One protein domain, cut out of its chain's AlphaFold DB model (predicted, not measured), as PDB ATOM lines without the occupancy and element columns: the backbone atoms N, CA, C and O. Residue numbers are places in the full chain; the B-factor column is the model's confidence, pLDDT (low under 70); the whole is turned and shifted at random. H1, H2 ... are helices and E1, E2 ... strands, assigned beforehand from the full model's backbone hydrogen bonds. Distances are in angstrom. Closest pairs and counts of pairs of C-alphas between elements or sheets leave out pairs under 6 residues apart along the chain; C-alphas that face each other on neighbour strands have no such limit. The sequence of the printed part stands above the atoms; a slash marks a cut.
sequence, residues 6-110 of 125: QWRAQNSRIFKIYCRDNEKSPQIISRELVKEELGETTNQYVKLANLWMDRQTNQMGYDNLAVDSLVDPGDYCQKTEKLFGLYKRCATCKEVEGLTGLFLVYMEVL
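What this domain is: This is residues 6 to 110 of the 125 residues of an uncharacterized protein of Anaerotruncus colihominis (UniProt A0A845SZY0). A five-stranded sheet, curled like part of a barrel, has one long helix, H1, packed on it at E4 and E5; beyond H1 a second helix, H2, turns off at a corner as an arm, and residues 89 to 110 stick out free. The printed part has 105 residues, with five named strands, E1 to E5, followed by helices H1 and H2; the class is mixed. The strands form an antiparallel meander in the order E1 E2 E3 E4 E5, each the neighbour of the one before. The whole is loose, with a radius of gyration of the C-alphas of 17.0 A and spans of 46 by 39 by 23 A.

How they stand to each other: E1, residues 6 to 10, and E2, residues 13 to 24, form an antiparallel hairpin, with N 8 and O 15 within hydrogen-bond range at 2.9 A. E2 and E3, residues 28 to 37, form another, with N 18 and O 34 at 2.9 A. E3 and E4, residues 44 to 54, are a hairpin with N 31 and O 51 at 2.8 A; E4 bends by 52 degrees at residue 48. E4 and E5, residues 59 to 63, are a hairpin with N 52 and O 61 at 2.9 A. H1, residues 73 to 91, is on one face of this strongly twisted sheet, making two layers, at a height of 6.8 A. It is over E4 and only just not over E3, on which 2 of its C-alphas fall, and runs slantwise to E4 at 35 degrees on the local plane. The closest C-alphas of E5 and H1, Tyr 62 and Cys 77, are 6.6 A apart. H2, residues 94 to 108, is close to H1 but not clearly touching, with closest C-alphas Cys 90 and Val 96 at 6.1 A, about perpendicular at 75 degrees. Every O i to N i+4 pair is within hydrogen-bond range in H1, and 10 of 11 in H2.

Where its parts are: E1 begins at C-alpha 6 (131.988, -102.872, 23.355). From first to last C-alpha, E2 measures 32.4 A, E3 28.6 A, E4 30.0 A and H1 26.3 A. H2, 21.8 A, ends at C-alpha 108 (108.486, -110.978, 24.094).

The domain as a whole: The C-alphas farthest apart, Thr 41 and Glu 95, are 48.8 A apart. The printed part has no cut and no long link. Residues 23 to 24 and 91 to 110 have pLDDT under 70.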
ATOM      1  N   GLN A   6     131.615-103.449  24.639       76.06
ATOM      2  CA  GLN A   6     131.988-102.872  23.355       76.06
ATOM      3  C   GLN A   6     133.104-103.671  22.699       76.06
ATOM      4  O   GLN A   6     134.173-103.847  23.279       76.06
ATOM      5  N   TRP A   7     132.860-104.087  21.460       80.12
ATOM      6  CA  TRP A   7     133.873-104.636  20.568       80.12
ATOM      7  C   TRP A   7     134.575-103.516  19.810       80.12
ATOM      8  O   TRP A   7     133.920-102.597  19.311       80.12
ATOM      9  N   ARG A   8     135.901-103.603  19.700       79.81
ATOM     10  CA  ARG A   8     136.705-102.736  18.840       79.81
ATOM     11  C   ARG A   8     137.780-103.533  18.115       79.81
ATOM     12  O   ARG A   8     138.281-104.535  18.618       79.81
ATOM     13  N   ALA A   9     138.131-103.046  16.929       79.81
ATOM     14  CA  ALA A   9     139.275-103.510  16.162       79.81
ATOM     15  C   ALA A   9     140.201-102.315  15.899       79.81
ATOM     16  O   ALA A   9     139.757-101.302  15.358       79.81
ATOM     17  N   GLN A  10     141.466-102.412  16.306       77.12
ATOM     18  CA  GLN A  10     142.506-101.417  16.016       77.12
ATOM     19  C   GLN A  10     143.819-102.131  15.695       77.12
ATOM     20  O   GLN A  10     144.171-103.092  16.369       77.12
ATOM     21  N   ASN A  11     144.548-101.665  14.674       75.06
ATOM     22  CA  ASN A  11     145.845-102.220  14.255       75.06
ATOM     23  C   ASN A  11     145.863-103.760  14.157       75.06
ATOM     24  O   ASN A  11     146.735-104.415  14.724       75.06
ATOM     25  N   SER A  12     144.870-104.332  13.466       80.00
ATOM     26  CA  SER A  12     144.690-105.786  13.282       80.00
ATOM     27  C   SER A  12     144.460-106.597  14.566       80.00
ATOM     28  O   SER A  12     144.489-107.823  14.522       80.00
ATOM     29  N   ARG A  13     144.186-105.937  15.697       80.38
ATOM     30  CA  ARG A  13     143.847-106.570  16.979       80.38
ATOM     31  C   ARG A  13     142.374-106.364  17.281       80.38
ATOM     32  O   ARG A  13     141.871-105.242  17.186       80.38
ATOM     33  N   ILE A  14     141.693-107.442  17.654       85.56
ATOM     34  CA  ILE A  14     140.283-107.424  18.050       85.56
ATOM     35  C   ILE A  14     140.224-107.564  19.565       85.56
ATOM     36  O   ILE A  14     140.775-108.504  20.132       85.56
ATOM     37  N   PHE A  15     139.537-106.638  20.222       86.62
ATOM     38  CA  PHE A  15     139.356-106.678  21.665       86.62
ATOM     39  C   PHE A  15     137.940-106.280  22.063       86.62
ATOM     40  O   PHE A  15     137.250-105.525  21.371       86.62
ATOM     41  N   LYS A  16     137.504-106.790  23.212       88.56
ATOM     42  CA  LYS A  16     136.265-106.382  23.875       88.56
ATOM     43  C   LYS A  16     136.581-105.695  25.189       88.56
ATOM     44  O   LYS A  16     137.496-106.085  25.907       88.56
ATOM     45  N   ILE A  17     135.794-104.681  25.507       88.31
ATOM     46  CA  ILE A  17     135.844-103.976  26.782       88.31
ATOM     47  C   ILE A  17     134.556-104.291  27.520       88.31
ATOM     48  O   ILE A  17     133.468-104.091  26.966       88.31
ATOM     49  N   TYR A  18     134.675-104.794  28.744       87.38
ATOM     50  CA  TYR A  18     133.518-105.117  29.563       87.38
ATOM     51  C   TYR A  18     133.789-105.024  31.063       87.38
ATOM     52  O   TYR A  18     134.932-105.054  31.512       87.38
ATOM     53  N   CYS A  19     132.713-104.911  31.844       86.06
ATOM     54  CA  CYS A  19     132.797-104.929  33.302       86.06
ATOM     55  C   CYS A  19     132.699-106.367  33.825       86.06
ATOM     56  O   CYS A  19     131.698-107.049  33.591       86.06
ATOM     57  N   ARG A  20     133.709-106.812  34.569       86.00
ATOM     58  CA  ARG A  20     133.738-108.092  35.277       86.00
ATOM     59  C   ARG A  20     133.329-107.889  36.734       86.00
ATOM     60  O   ARG A  20     133.689-106.892  37.354       86.00
ATOM     61  N   ASP A  21     132.559-108.825  37.281       81.88
ATOM     62  CA  ASP A  21     132.237-108.815  38.708       81.88
ATOM     63  C   ASP A  21     133.512-109.026  39.538       81.88
ATOM     64  O   ASP A  21     134.270-109.960  39.275       81.88
ATOM     65  N   ASN A  22     133.712-108.162  40.532       76.38
ATOM     66  CA  ASN A  22     134.737-108.311  41.558       76.38
ATOM     67  C   ASN A  22     134.084-108.748  42.885       76.38
ATOM     68  O   ASN A  22     132.910-109.133  42.924       76.38
ATOM     69  N   GLU A  23     134.833-108.667  43.981       69.31
ATOM     70  CA  GLU A  23     134.360-108.898  45.336       69.31
ATOM     71  C   GLU A  23     133.130-108.039  45.686       69.31
ATOM     72  O   GLU A  23     133.071-106.821  45.469       69.31
ATOM     73  N   LYS A  24     132.104-108.709  46.219       65.38
ATOM     74  CA  LYS A  24     130.824-108.106  46.592       65.38
ATOM     75  C   LYS A  24     130.761-108.007  48.105       65.38
ATOM     76  O   LYS A  24     130.529-109.005  48.781       65.38
ATOM     77  N   SER A  25     130.893-106.793  48.621       73.69
ATOM     78  CA  SER A  25     130.444-106.505  49.979       73.69
ATOM     79  C   SER A  25     128.935-106.205  49.956       73.69
ATOM     80  O   SER A  25     128.389-105.806  48.920       73.69
ATOM     81  N   PRO A  26     128.205-106.393  51.067       74.25
ATOM     82  CA  PRO A  26     126.771-106.114  51.104       74.25
ATOM     83  C   PRO A  26     126.431-104.639  50.834       74.25
ATOM     84  O   PRO A  26     125.345-104.365  50.318       74.25
ATOM     85  N   GLN A  27     127.348-103.714  51.135       82.62
ATOM     86  CA  GLN A  27     127.161-102.264  50.998       82.62
ATOM     87  C   GLN A  27     127.721-101.717  49.678       82.62
ATOM     88  O   GLN A  27     127.064-100.907  49.028       82.62
ATOM     89  N   ILE A  28     128.884-102.203  49.242       82.25
ATOM     90  CA  ILE A  28     129.576-101.738  48.036       82.25
ATOM     91  C   ILE A  28     129.543-102.830  46.969       82.25
ATOM     92  O   ILE A  28     130.060-103.934  47.167       82.25
ATOM     93  N   ILE A  29     128.981-102.496  45.807       83.62
ATOM     94  CA  ILE A  29     129.130-103.280  44.581       83.62
ATOM     95  C   ILE A  29     130.407-102.814  43.891       83.62
ATOM     96  O   ILE A  29     130.472-101.667  43.460       83.62
ATOM     97  N   SER A  30     131.392-103.700  43.752       84.81
ATOM     98  CA  SER A  30     132.615-103.417  43.000       84.81
ATOM     99  C   SER A  30     132.692-104.260  41.723       84.81
ATOM    100  O   SER A  30     132.217-105.400  41.669       84.81
ATOM    101  N   ARG A  31     133.242-103.673  40.661       87.88
ATOM    102  CA  ARG A  31     133.427-104.289  39.343       87.88
ATOM    103  C   ARG A  31     134.740-103.831  38.734       87.88
ATOM    104  O   ARG A  31     135.140-102.689  38.913       87.88
ATOM    105  N   GLU A  32     135.373-104.696  37.965       90.38
ATOM    106  CA  GLU A  32     136.592-104.364  37.229       90.38
ATOM    107  C   GLU A  32     136.230-104.031  35.786       90.38
ATOM    108  O   GLU A  32     135.538-104.804  35.124       90.38
ATOM    109  N   LEU A  33     136.701-102.899  35.275       89.56
ATOM    110  CA  LEU A  33     136.686-102.630  33.845       89.56
ATOM    111  C   LEU A  33     137.863-103.376  33.217       89.56
ATOM    112  O   LEU A  33     139.009-103.168  33.613       89.56
ATOM    113  N   VAL A  34     137.589-104.247  32.250       90.50
ATOM    114  CA  VAL A  34     138.590-105.132  31.650       90.50
ATOM    115  C   VAL A  34     138.575-104.981  30.135       90.50
ATOM    116  O   VAL A  34     137.511-104.928  29.516       90.50
ATOM    117  N   LYS A  35     139.768-104.946  29.539       90.75
ATOM    118  CA  LYS A  35     139.992-105.165  28.111       90.75
ATOM    119  C   LYS A  35     140.438-106.606  27.908       90.75
ATOM    120  O   LYS A  35     141.429-107.026  28.497       90.75
ATOM    121  N   GLU A  36     139.729-107.343  27.069       90.19
ATOM    122  CA  GLU A  36     140.121-108.678  26.629       90.19
ATOM    123  C   GLU A  36     140.475-108.627  25.144       90.19
ATOM    124  O   GLU A  36     139.606-108.394  24.301       90.19
ATOM    125  N   GLU A  37     141.754-108.815  24.838       88.62
ATOM    126  CA  GLU A  37     142.270-108.947  23.477       88.62
ATOM    127  C   GLU A  37     142.170-110.413  23.049       88.62
ATOM    128  O   GLU A  37     142.636-111.313  23.755       88.62
ATOM    129  N   LEU A  38     141.511-110.652  21.914       85.56
ATOM    130  CA  LEU A  38     141.362-111.985  21.345       85.56
ATOM    131  C   LEU A  38     142.662-112.374  20.641       85.56
ATOM    132  O   LEU A  38     143.068-111.724  19.677       85.56
ATOM    133  N   GLY A  39     143.298-113.436  21.128       78.94
ATOM    134  CA  GLY A  39     144.479-114.036  20.512       78.94
ATOM    135  C   GLY A  39     144.143-115.334  19.779       78.94
ATOM    136  O   GLY A  39     143.060-115.890  19.950       78.94
ATOM    137  N   GLU A  40     145.089-115.854  18.993       70.62
ATOM    138  CA  GLU A  40     144.920-117.141  18.295       70.62
ATOM    139  C   GLU A  40     144.891-118.339  19.257       70.62
ATOM    140  O   GLU A  40     144.219-119.332  18.988       70.62
ATOM    141  N   THR A  41     145.616-118.260  20.380       75.19
ATOM    142  CA  THR A  41     145.755-119.380  21.331       75.19
ATOM    143  C   THR A  41     145.202-119.059  22.715       75.19
ATOM    144  O   THR A  41     144.528-119.888  23.318       75.19
ATOM    145  N   THR A  42     145.483-117.867  23.245       79.44
ATOM    146  CA  THR A  42     145.009-117.437  24.569       79.44
ATOM    147  C   THR A  42     144.602-115.971  24.533       79.44
ATOM    148  O   THR A  42     145.300-115.137  23.953       79.44
ATOM    149  N   ASN A  43     143.463-115.659  25.152       85.00
ATOM    150  CA  ASN A  43     142.997-114.283  25.285       85.00
ATOM    151  C   ASN A  43     143.786-113.572  26.383       85.00
ATOM    152  O   ASN A  43     144.039-114.142  27.447       85.00
ATOM    153  N   GLN A  44     144.141-112.314  26.132       86.12
ATOM    154  CA  GLN A  44     144.869-111.488  27.089       86.12
ATOM    155  C   GLN A  44     143.914-110.532  27.790       86.12
ATOM    156  O   GLN A  44     143.162-109.810  27.141       86.12
ATOM    157  N   TYR A  45     143.969-110.514  29.120       89.44
ATOM    158  CA  TYR A  45     143.116-109.676  29.955       89.44
ATOM    159  C   TYR A  45     143.939-108.564  30.589       89.44
ATOM    160  O   TYR A  45     144.934-108.826  31.264       89.44
ATOM    161  N   VAL A  46     143.489-107.327  30.414       90.94
ATOM    162  CA  VAL A  46     144.092-106.139  31.019       90.94
ATOM    163  C   VAL A  46     143.039-105.436  31.861       90.94
ATOM    164  O   VAL A  46     141.980-105.051  31.359       90.94
ATOM    165  N   LYS A  47     143.326-105.266  33.153       93.12
ATOM    166  CA  LYS A  47     142.493-104.480  34.064       93.12
ATOM    167  C   LYS A  47     142.712-102.994  33.786       93.12
ATOM    168  O   LYS A  47     143.834-102.511  33.872       93.12
ATOM    169  N   LEU A  48     141.632-102.297  33.445       91.81
ATOM    170  CA  LEU A  48     141.645-100.889  33.061       91.81
ATOM    171  C   LEU A  48     141.282 -99.947  34.213       91.81
ATOM    172  O   LEU A  48     141.813 -98.849  34.278       91.81
ATOM    173  N   ALA A  49     140.355-100.341  35.084       92.94
ATOM    174  CA  ALA A  49     139.939 -99.562  36.253       92.94
ATOM    175  C   ALA A  49     139.123-100.441  37.209       92.94
ATOM    176  O   ALA A  49     138.611-101.487  36.799       92.94
ATOM    177  N   ASN A  50     138.920 -99.998  38.449       90.62
ATOM    178  CA  ASN A  50     137.779-100.462  39.238       90.62
ATOM    179  C   ASN A  50     136.654 -99.442  39.184       90.62
ATOM    180  O   ASN A  50     136.876 -98.236  39.201       90.62
ATOM    181  N   LEU A  51     135.438 -99.957  39.175       89.06
ATOM    182  CA  LEU A  51     134.199 -99.224  39.323       89.06
ATOM    183  C   LEU A  51     133.562 -99.683  40.628       89.06
ATOM    184  O   LEU A  51     133.484-100.885  40.897       89.06
ATOM    185  N   TRP A  52     133.065 -98.749  41.422       88.56
ATOM    186  CA  TRP A  52     132.375 -99.064  42.664       88.56
ATOM    187  C   TRP A  52     131.083 -98.267  42.781       88.56
ATOM    188  O   TRP A  52     130.942 -97.175  42.231       88.56
ATOM    189  N   MET A  53     130.117 -98.843  43.486       85.81
ATOM    190  CA  MET A  53     128.845 -98.210  43.790       85.81
ATOM    191  C   MET A  53     128.419 -98.574  45.206       85.81
ATOM    192  O   MET A  53     128.298 -99.752  45.544       85.81
ATOM    193  N   ASP A  54     128.147 -97.558  46.009       85.25
ATOM    194  CA  ASP A  54     127.567 -97.702  47.335       85.25
ATOM    195  C   ASP A  54     126.037 -97.767  47.225       85.25
ATOM    196  O   ASP A  54     125.383 -96.883  46.666       85.25
ATOM    197  N   ARG A  55     125.460 -98.846  47.754       81.44
ATOM    198  CA  ARG A  55     124.016 -99.105  47.746       81.44
ATOM    199  C   ARG A  55     123.234 -98.209  48.703       81.44
ATOM    200  O   ARG A  55     122.052 -97.987  48.465       81.44
ATOM    201  N   GLN A  56     123.853 -97.730  49.781       82.31
ATOM    202  CA  GLN A  56     123.188 -96.884  50.773       82.31
ATOM    203  C   GLN A  56     123.091 -95.444  50.274       82.31
ATOM    204  O   GLN A  56     122.014 -94.852  50.263       82.31
ATOM    205  N   THR A  57     124.212 -94.894  49.812       83.88
ATOM    206  CA  THR A  57     124.276 -93.504  49.336       83.88
ATOM    207  C   THR A  57     123.861 -93.359  47.868       83.88
ATOM    208  O   THR A  57     123.628 -92.244  47.388       83.88
ATOM    209  N   ASN A  58     123.742 -94.474  47.132       81.25
ATOM    210  CA  ASN A  58     123.576 -94.497  45.677       81.25
ATOM    211  C   ASN A  58     124.636 -93.639  44.971       81.25
ATOM    212  O   ASN A  58     124.344 -92.973  43.974       81.25
ATOM    213  N   GLN A  59     125.847 -93.583  45.515       84.19
ATOM    214  CA  GLN A  59     126.983 -92.935  44.878       84.19
ATOM    215  C   GLN A  59     127.797 -93.982  44.133       84.19
ATOM    216  O   GLN A  59     127.855 -95.142  44.533       84.19
ATOM    217  N   MET A  60     128.404 -93.569  43.028       86.62
ATOM    218  CA  MET A  60     129.366 -94.392  42.317       86.62
ATOM    219  C   MET A  60     130.642 -93.606  42.096       86.62
ATOM    220  O   MET A  60     130.618 -92.375  42.090       86.62
ATOM    221  N   GLY A  61     131.712 -94.337  41.842       88.00
ATOM    222  CA  GLY A  61     132.974 -93.778  41.410       88.00
ATOM    223  C   GLY A  61     133.840 -94.847  40.769       88.00
ATOM    224  O   GLY A  61     133.403 -95.975  40.507       88.00
ATOM    225  N   TYR A  62     135.079 -94.468  40.505       91.06
ATOM    226  CA  TYR A  62     136.083 -95.340  39.928       91.06
ATOM    227  C   TYR A  62     137.457 -95.054  40.528       91.06
ATOM    228  O   TYR A  62     137.717 -93.955  41.015       91.06
ATOM    229  N   ASP A  63     138.327 -96.056  40.507       91.56
ATOM    230  CA  ASP A  63     139.705 -95.964  40.988       91.56
ATOM    231  C   ASP A  63     140.655 -96.820  40.134       91.56
ATOM    232  O   ASP A  63     140.224 -97.523  39.215       91.56
ATOM    233  N   ASN A  64     141.956 -96.744  40.443       91.12
ATOM    234  CA  ASN A  64     143.009 -97.556  39.821       91.12
ATOM    235  C   ASN A  64     142.976 -97.517  38.286       91.12
ATOM    236  O   ASN A  64     143.046 -98.553  37.624       91.12
ATOM    237  N   LEU A  65     142.845 -96.308  37.734       93.12
ATOM    238  CA  LEU A  65     142.835 -96.085  36.294       93.12
ATOM    239  C   LEU A  65     144.190 -96.494  35.700       93.12
ATOM    240  O   LEU A  65     145.219 -95.882  35.991       93.12
ATOM    241  N   ALA A  66     144.191 -97.532  34.876       91.25
ATOM    242  CA  ALA A  66     145.361 -97.961  34.135       91.25
ATOM    243  C   ALA A  66     145.552 -97.088  32.892       91.25
ATOM    244  O   ALA A  66     144.596 -96.574  32.311       91.25
ATOM    245  N   VAL A  67     146.800 -96.950  32.456       89.38
ATOM    246  CA  VAL A  67     147.119 -96.337  31.165       89.38
ATOM    247  C   VAL A  67     147.167 -97.445  30.120       89.38
ATOM    248  O   VAL A  67     147.897 -98.420  30.290       89.38
ATOM    249  N   ASP A  68     146.410 -97.290  29.037       88.31
ATOM    250  CA  ASP A  68     146.418 -98.202  27.896       88.31
ATOM    251  C   ASP A  68     146.632 -97.414  26.598       88.31
ATOM    252  O   ASP A  68     146.201 -96.270  26.466       88.31
ATOM    253  N   SER A  69     147.348 -98.002  25.640       86.75
ATOM    254  CA  SER A  69     147.720 -97.325  24.392       86.75
ATOM    255  C   SER A  69     146.620 -97.337  23.328       86.75
ATOM    256  O   SER A  69     146.664 -96.533  22.401       86.75
ATOM    257  N   LEU A  70     145.648 -98.250  23.436       84.81
ATOM    258  CA  LEU A  70     144.571 -98.433  22.455       84.81
ATOM    259  C   LEU A  70     143.233 -97.883  22.956       84.81
ATOM    260  O   LEU A  70     142.342 -97.538  22.174       84.81
ATOM    261  N   VAL A  71     143.073 -97.837  24.276       85.88
ATOM    262  CA  VAL A  71     141.829 -97.495  24.954       85.88
ATOM    263  C   VAL A  71     142.119 -96.421  25.986       85.88
ATOM    264  O   VAL A  71     143.079 -96.545  26.728       85.88
ATOM    265  N   ASP A  72     141.264 -95.405  26.069       89.75
ATOM    266  CA  ASP A  72     141.253 -94.476  27.199       89.75
ATOM    267  C   ASP A  72     140.230 -94.961  28.241       89.75
ATOM    268  O   ASP A  72     139.021 -94.841  28.005       89.75
ATOM    269  N   PRO A  73     140.658 -95.530  29.384       88.12
ATOM    270  CA  PRO A  73     139.731 -95.993  30.412       88.12
ATOM    271  C   PRO A  73     138.926 -94.856  31.040       88.12
ATOM    272  O   PRO A  73     137.803 -95.094  31.486       88.12
ATOM    273  N   GLY A  74     139.458 -93.629  31.041       88.62
ATOM    274  CA  GLY A  74     138.800 -92.460  31.619       88.62
ATOM    275  C   GLY A  74     137.477 -92.144  30.928       88.62
ATOM    276  O   GLY A  74     136.465 -91.925  31.597       88.62
ATOM    277  N   ASP A  75     137.445 -92.220  29.596       89.44
ATOM    278  CA  ASP A  75     136.226 -92.034  28.800       89.44
ATOM    279  C   ASP A  75     135.137 -93.062  29.168       89.44
ATOM    280  O   ASP A  75     133.961 -92.724  29.332       89.44
ATOM    281  N   TYR A  76     135.518 -94.325  29.382       87.12
ATOM    282  CA  TYR A  76     134.584 -95.370  29.814       87.12
ATOM    283  C   TYR A  76     134.081 -95.146  31.243       87.12
ATOM    284  O   TYR A  76     132.884 -95.312  31.504       87.12
ATOM    285  N   CYS A  77     134.952 -94.723  32.158       87.25
ATOM    286  CA  CYS A  77     134.576 -94.372  33.524       87.25
ATOM    287  C   CYS A  77     133.571 -93.207  33.554       87.25
ATOM    288  O   CYS A  77     132.487 -93.355  34.122       87.25
ATOM    289  N   GLN A  78     133.842 -92.109  32.842       88.81
ATOM    290  CA  GLN A  78     132.938 -90.952  32.751       88.81
ATOM    291  C   GLN A  78     131.587 -91.310  32.114       88.81
ATOM    292  O   GLN A  78     130.523 -90.883  32.575       88.81
ATOM    293  N   LYS A  79     131.594 -92.134  31.056       88.00
ATOM    294  CA  LYS A  79     130.357 -92.657  30.453       88.00
ATOM    295  C   LYS A  79     129.554 -93.481  31.448       88.00
ATOM    296  O   LYS A  79     128.330 -93.348  31.487       88.00
ATOM    297  N   THR A  80     130.226 -94.297  32.259       83.75
ATOM    298  CA  THR A  80     129.575 -95.089  33.308       83.75
ATOM    299  C   THR A  80     128.889 -94.177  34.322       83.75
ATOM    300  O   THR A  80     127.703 -94.368  34.589       83.75
ATOM    301  N   GLU A  81     129.579 -93.146  34.814       84.81
ATOM    302  CA  GLU A  81     129.016 -92.159  35.747       84.81
ATOM    303  C   GLU A  81     127.788 -91.449  35.176       84.81
ATOM    304  O   GLU A  81     126.745 -91.357  35.831       84.81
ATOM    305  N   LYS A  82     127.859 -91.015  33.916       86.12
ATOM    306  CA  LYS A  82     126.734 -90.366  33.234       86.12
ATOM    307  C   LYS A  82     125.531 -91.300  33.090       86.12
ATOM    308  O   LYS A  82     124.394 -90.888  33.339       86.12
ATOM    309  N   LEU A  83     125.767 -92.548  32.684       82.69
ATOM    310  CA  LEU A  83     124.715 -93.553  32.521       82.69
ATOM    311  C   LEU A  83     124.095 -93.944  33.863       82.69
ATOM    312  O   LEU A  83     122.882 -94.128  33.947       82.69
ATOM    313  N   PHE A  84     124.888 -93.999  34.927       81.56
ATOM    314  CA  PHE A  84     124.371 -94.198  36.272       81.56
ATOM    315  C   PHE A  84     123.550 -93.006  36.765       81.56
ATOM    316  O   PHE A  84     122.481 -93.202  37.335       81.56
ATOM    317  N   GLY A  85     123.972 -91.771  36.488       81.12
ATOM    318  CA  GLY A  85     123.175 -90.580  36.790       81.12
ATOM    319  C   GLY A  85     121.828 -90.563  36.054       81.12
ATOM    320  O   GLY A  85     120.813 -90.141  36.609       81.12
ATOM    321  N   LEU A  86     121.787 -91.057  34.812       82.56
ATOM    322  CA  LEU A  86     120.535 -91.306  34.088       82.56
ATOM    323  C   LEU A  86     119.709 -92.401  34.764       82.56
ATOM    324  O   LEU A  86     118.535 -92.176  35.047       82.56
ATOM    325  N   TYR A  87     120.327 -93.539  35.087       76.56
ATOM    326  CA  TYR A  87     119.660 -94.633  35.786       76.56
ATOM    327  C   TYR A  87     119.050 -94.175  37.112       76.56
ATOM    328  O   TYR A  87     117.890 -94.467  37.349       76.56
ATOM    329  N   LYS A  88     119.763 -93.400  37.939       74.75
ATOM    330  CA  LYS A  88     119.228 -92.852  39.196       74.75
ATOM    331  C   LYS A  88     117.967 -92.027  38.970       74.75
ATOM    332  O   LYS A  88     116.988 -92.238  39.671       74.75
ATOM    333  N   ARG A  89     117.981 -91.125  37.980       73.12
ATOM    334  CA  ARG A  89     116.818 -90.288  37.636       73.12
ATOM    335  C   ARG A  89     115.629 -91.125  37.166       73.12
ATOM    336  O   ARG A  89     114.502 -90.861  37.579       73.12
ATOM    337  N   CYS A  90     115.885 -92.138  36.341       71.06
ATOM    338  CA  CYS A  90     114.850 -93.028  35.819       71.06
ATOM    339  C   CYS A  90     114.328 -94.014  36.871       71.06
ATOM    340  O   CYS A  90     113.134 -94.258  36.915       71.06
ATOM    341  N   ALA A  91     115.185 -94.549  37.738       64.06
ATOM    342  CA  ALA A  91     114.802 -95.473  38.804       64.06
ATOM    343  C   ALA A  91     113.939 -94.792  39.875       64.06
ATOM    344  O   ALA A  91     113.080 -95.427  40.472       64.06
ATOM    345  N   THR A  92     114.106 -93.485  40.098       60.62
ATOM    346  CA  THR A  92     113.159 -92.707  40.910       60.62
ATOM    347  C   THR A  92     111.873 -92.342  40.164       60.62
ATOM    348  O   THR A  92     110.922 -91.865  40.781       60.62
ATOM    349  N   CYS A  93     111.820 -92.548  38.846       58.06
ATOM    350  CA  CYS A  93     110.671 -92.223  38.015       58.06
ATOM    351  C   CYS A  93     109.783 -93.465  37.842       58.06
ATOM    352  O   CYS A  93     110.026 -94.311  36.984       58.06
ATOM    353  N   LYS A  94     108.710 -93.550  38.640       57.19
ATOM    354  CA  LYS A  94     107.704 -94.631  38.564       57.19
ATOM    355  C   LYS A  94     107.093 -94.808  37.162       57.19
ATOM    356  O   LYS A  94     106.612 -95.883  36.824       57.19
ATOM    357  N   GLU A  95     107.122 -93.768  36.331       57.44
ATOM    358  CA  GLU A  95     106.574 -93.776  34.968       57.44
ATOM    359  C   GLU A  95     107.458 -94.559  33.978       57.44
ATOM    360  O   GLU A  95     106.954 -95.167  33.032       57.44
ATOM    361  N   VAL A  96     108.776 -94.615  34.216       55.22
ATOM    362  CA  VAL A  96     109.722 -95.355  33.363       55.22
ATOM    363  C   VAL A  96     109.588 -96.866  33.561       55.22
ATOM    364  O   VAL A  96     109.758 -97.622  32.603       55.22
ATOM    365  N   GLU A  97     109.231 -97.327  34.763       51.97
ATOM    366  CA  GLU A  97     108.968 -98.749  35.029       51.97
ATOM    367  C   GLU A  97     107.773 -99.263  34.215       51.97
ATOM    368  O   GLU A  97     107.855-100.335  33.613       51.97
ATOM    369  N   GLY A  98     106.705 -98.464  34.103       58.78
ATOM    370  CA  GLY A  98     105.529 -98.799  33.294       58.78
ATOM    371  C   GLY A  98     105.842 -98.912  31.799       58.78
ATOM    372  O   GLY A  98     105.449 -99.883  31.152       58.78
ATOM    373  N   LEU A  99     106.612 -97.963  31.252       57.31
ATOM    374  CA  LEU A  99     107.062 -98.009  29.856       57.31
ATOM    375  C   LEU A  99     108.027 -99.172  29.598       57.31
ATOM    376  O   LEU A  99     107.891 -99.856  28.590       57.31
ATOM    377  N   THR A 100     108.972 -99.438  30.503       54.19
ATOM    378  CA  THR A 100     109.940-100.539  30.345       54.19
ATOM    379  C   THR A 100     109.244-101.900  30.394       54.19
ATOM    380  O   THR A 100     109.556-102.767  29.581       54.19
ATOM    381  N   GLY A 101     108.255-102.073  31.280       53.06
ATOM    382  CA  GLY A 101     107.410-103.268  31.315       53.06
ATOM    383  C   GLY A 101     106.629-103.468  30.016       53.06
ATOM    384  O   GLY A 101     106.629-104.565  29.465       53.06
ATOM    385  N   LEU A 102     106.048-102.398  29.463       60.00
ATOM    386  CA  LEU A 102     105.391-102.437  28.152       60.00
ATOM    387  C   LEU A 102     106.373-102.798  27.027       60.00
ATOM    388  O   LEU A 102     106.066-103.662  26.212       60.00
ATOM    389  N   PHE A 103     107.564-102.195  26.991       57.69
ATOM    390  CA  PHE A 103     108.583-102.497  25.980       57.69
ATOM    391  C   PHE A 103     109.053-103.957  26.032       57.69
ATOM    392  O   PHE A 103     109.209-104.573  24.979       57.69
ATOM    393  N   LEU A 104     109.243-104.525  27.226       54.53
ATOM    394  CA  LEU A 104     109.621-105.932  27.391       54.53
ATOM    395  C   LEU A 104     108.508-106.872  26.918       54.53
ATOM    396  O   LEU A 104     108.789-107.793  26.159       54.53
ATOM    397  N   VAL A 105     107.247-106.580  27.252       55.25
ATOM    398  CA  VAL A 105     106.090-107.345  26.754       55.25
ATOM    399  C   VAL A 105     105.985-107.262  25.226       55.25
ATOM    400  O   VAL A 105     105.776-108.276  24.567       55.25
ATOM    401  N   TYR A 106     106.194-106.087  24.626       54.12
ATOM    402  CA  TYR A 106     106.207-105.941  23.164       54.12
ATOM    403  C   TYR A 106     107.363-106.699  22.493       54.12
ATOM    404  O   TYR A 106     107.197-107.183  21.374       54.12
ATOM    405  N   MET A 107     108.518-106.818  23.154       52.28
ATOM    406  CA  MET A 107     109.654-107.589  22.640       52.28
ATOM    407  C   MET A 107     109.493-109.102  22.829       52.28
ATOM    408  O   MET A 107     109.953-109.854  21.978       52.28
ATOM    409  N   GLU A 108     108.813-109.557  23.884       53.12
ATOM    410  CA  GLU A 108     108.486-110.978  24.094       53.12
ATOM    411  C   GLU A 108     107.372-111.480  23.159       53.12
ATOM    412  O   GLU A 108     107.334-112.661  22.820       53.12
ATOM    413  N   VAL A 109     106.480-110.595  22.698       45.84
ATOM    414  CA  VAL A 109     105.343-110.941  21.821       45.84
ATOM    415  C   VAL A 109     105.720-111.034  20.339       45.84
ATOM    416  O   VAL A 109     104.963-111.600  19.550       45.84
ATOM    417  N   LEU A 110     106.882-110.527  19.923       44.19
ATOM    418  CA  LEU A 110     107.327-110.662  18.537       44.19
ATOM    419  C   LEU A 110     108.186-111.924  18.379       44.19
ATOM    420  O   LEU A 110     109.353-111.912  18.775       44.19
TER     421      LEU A 110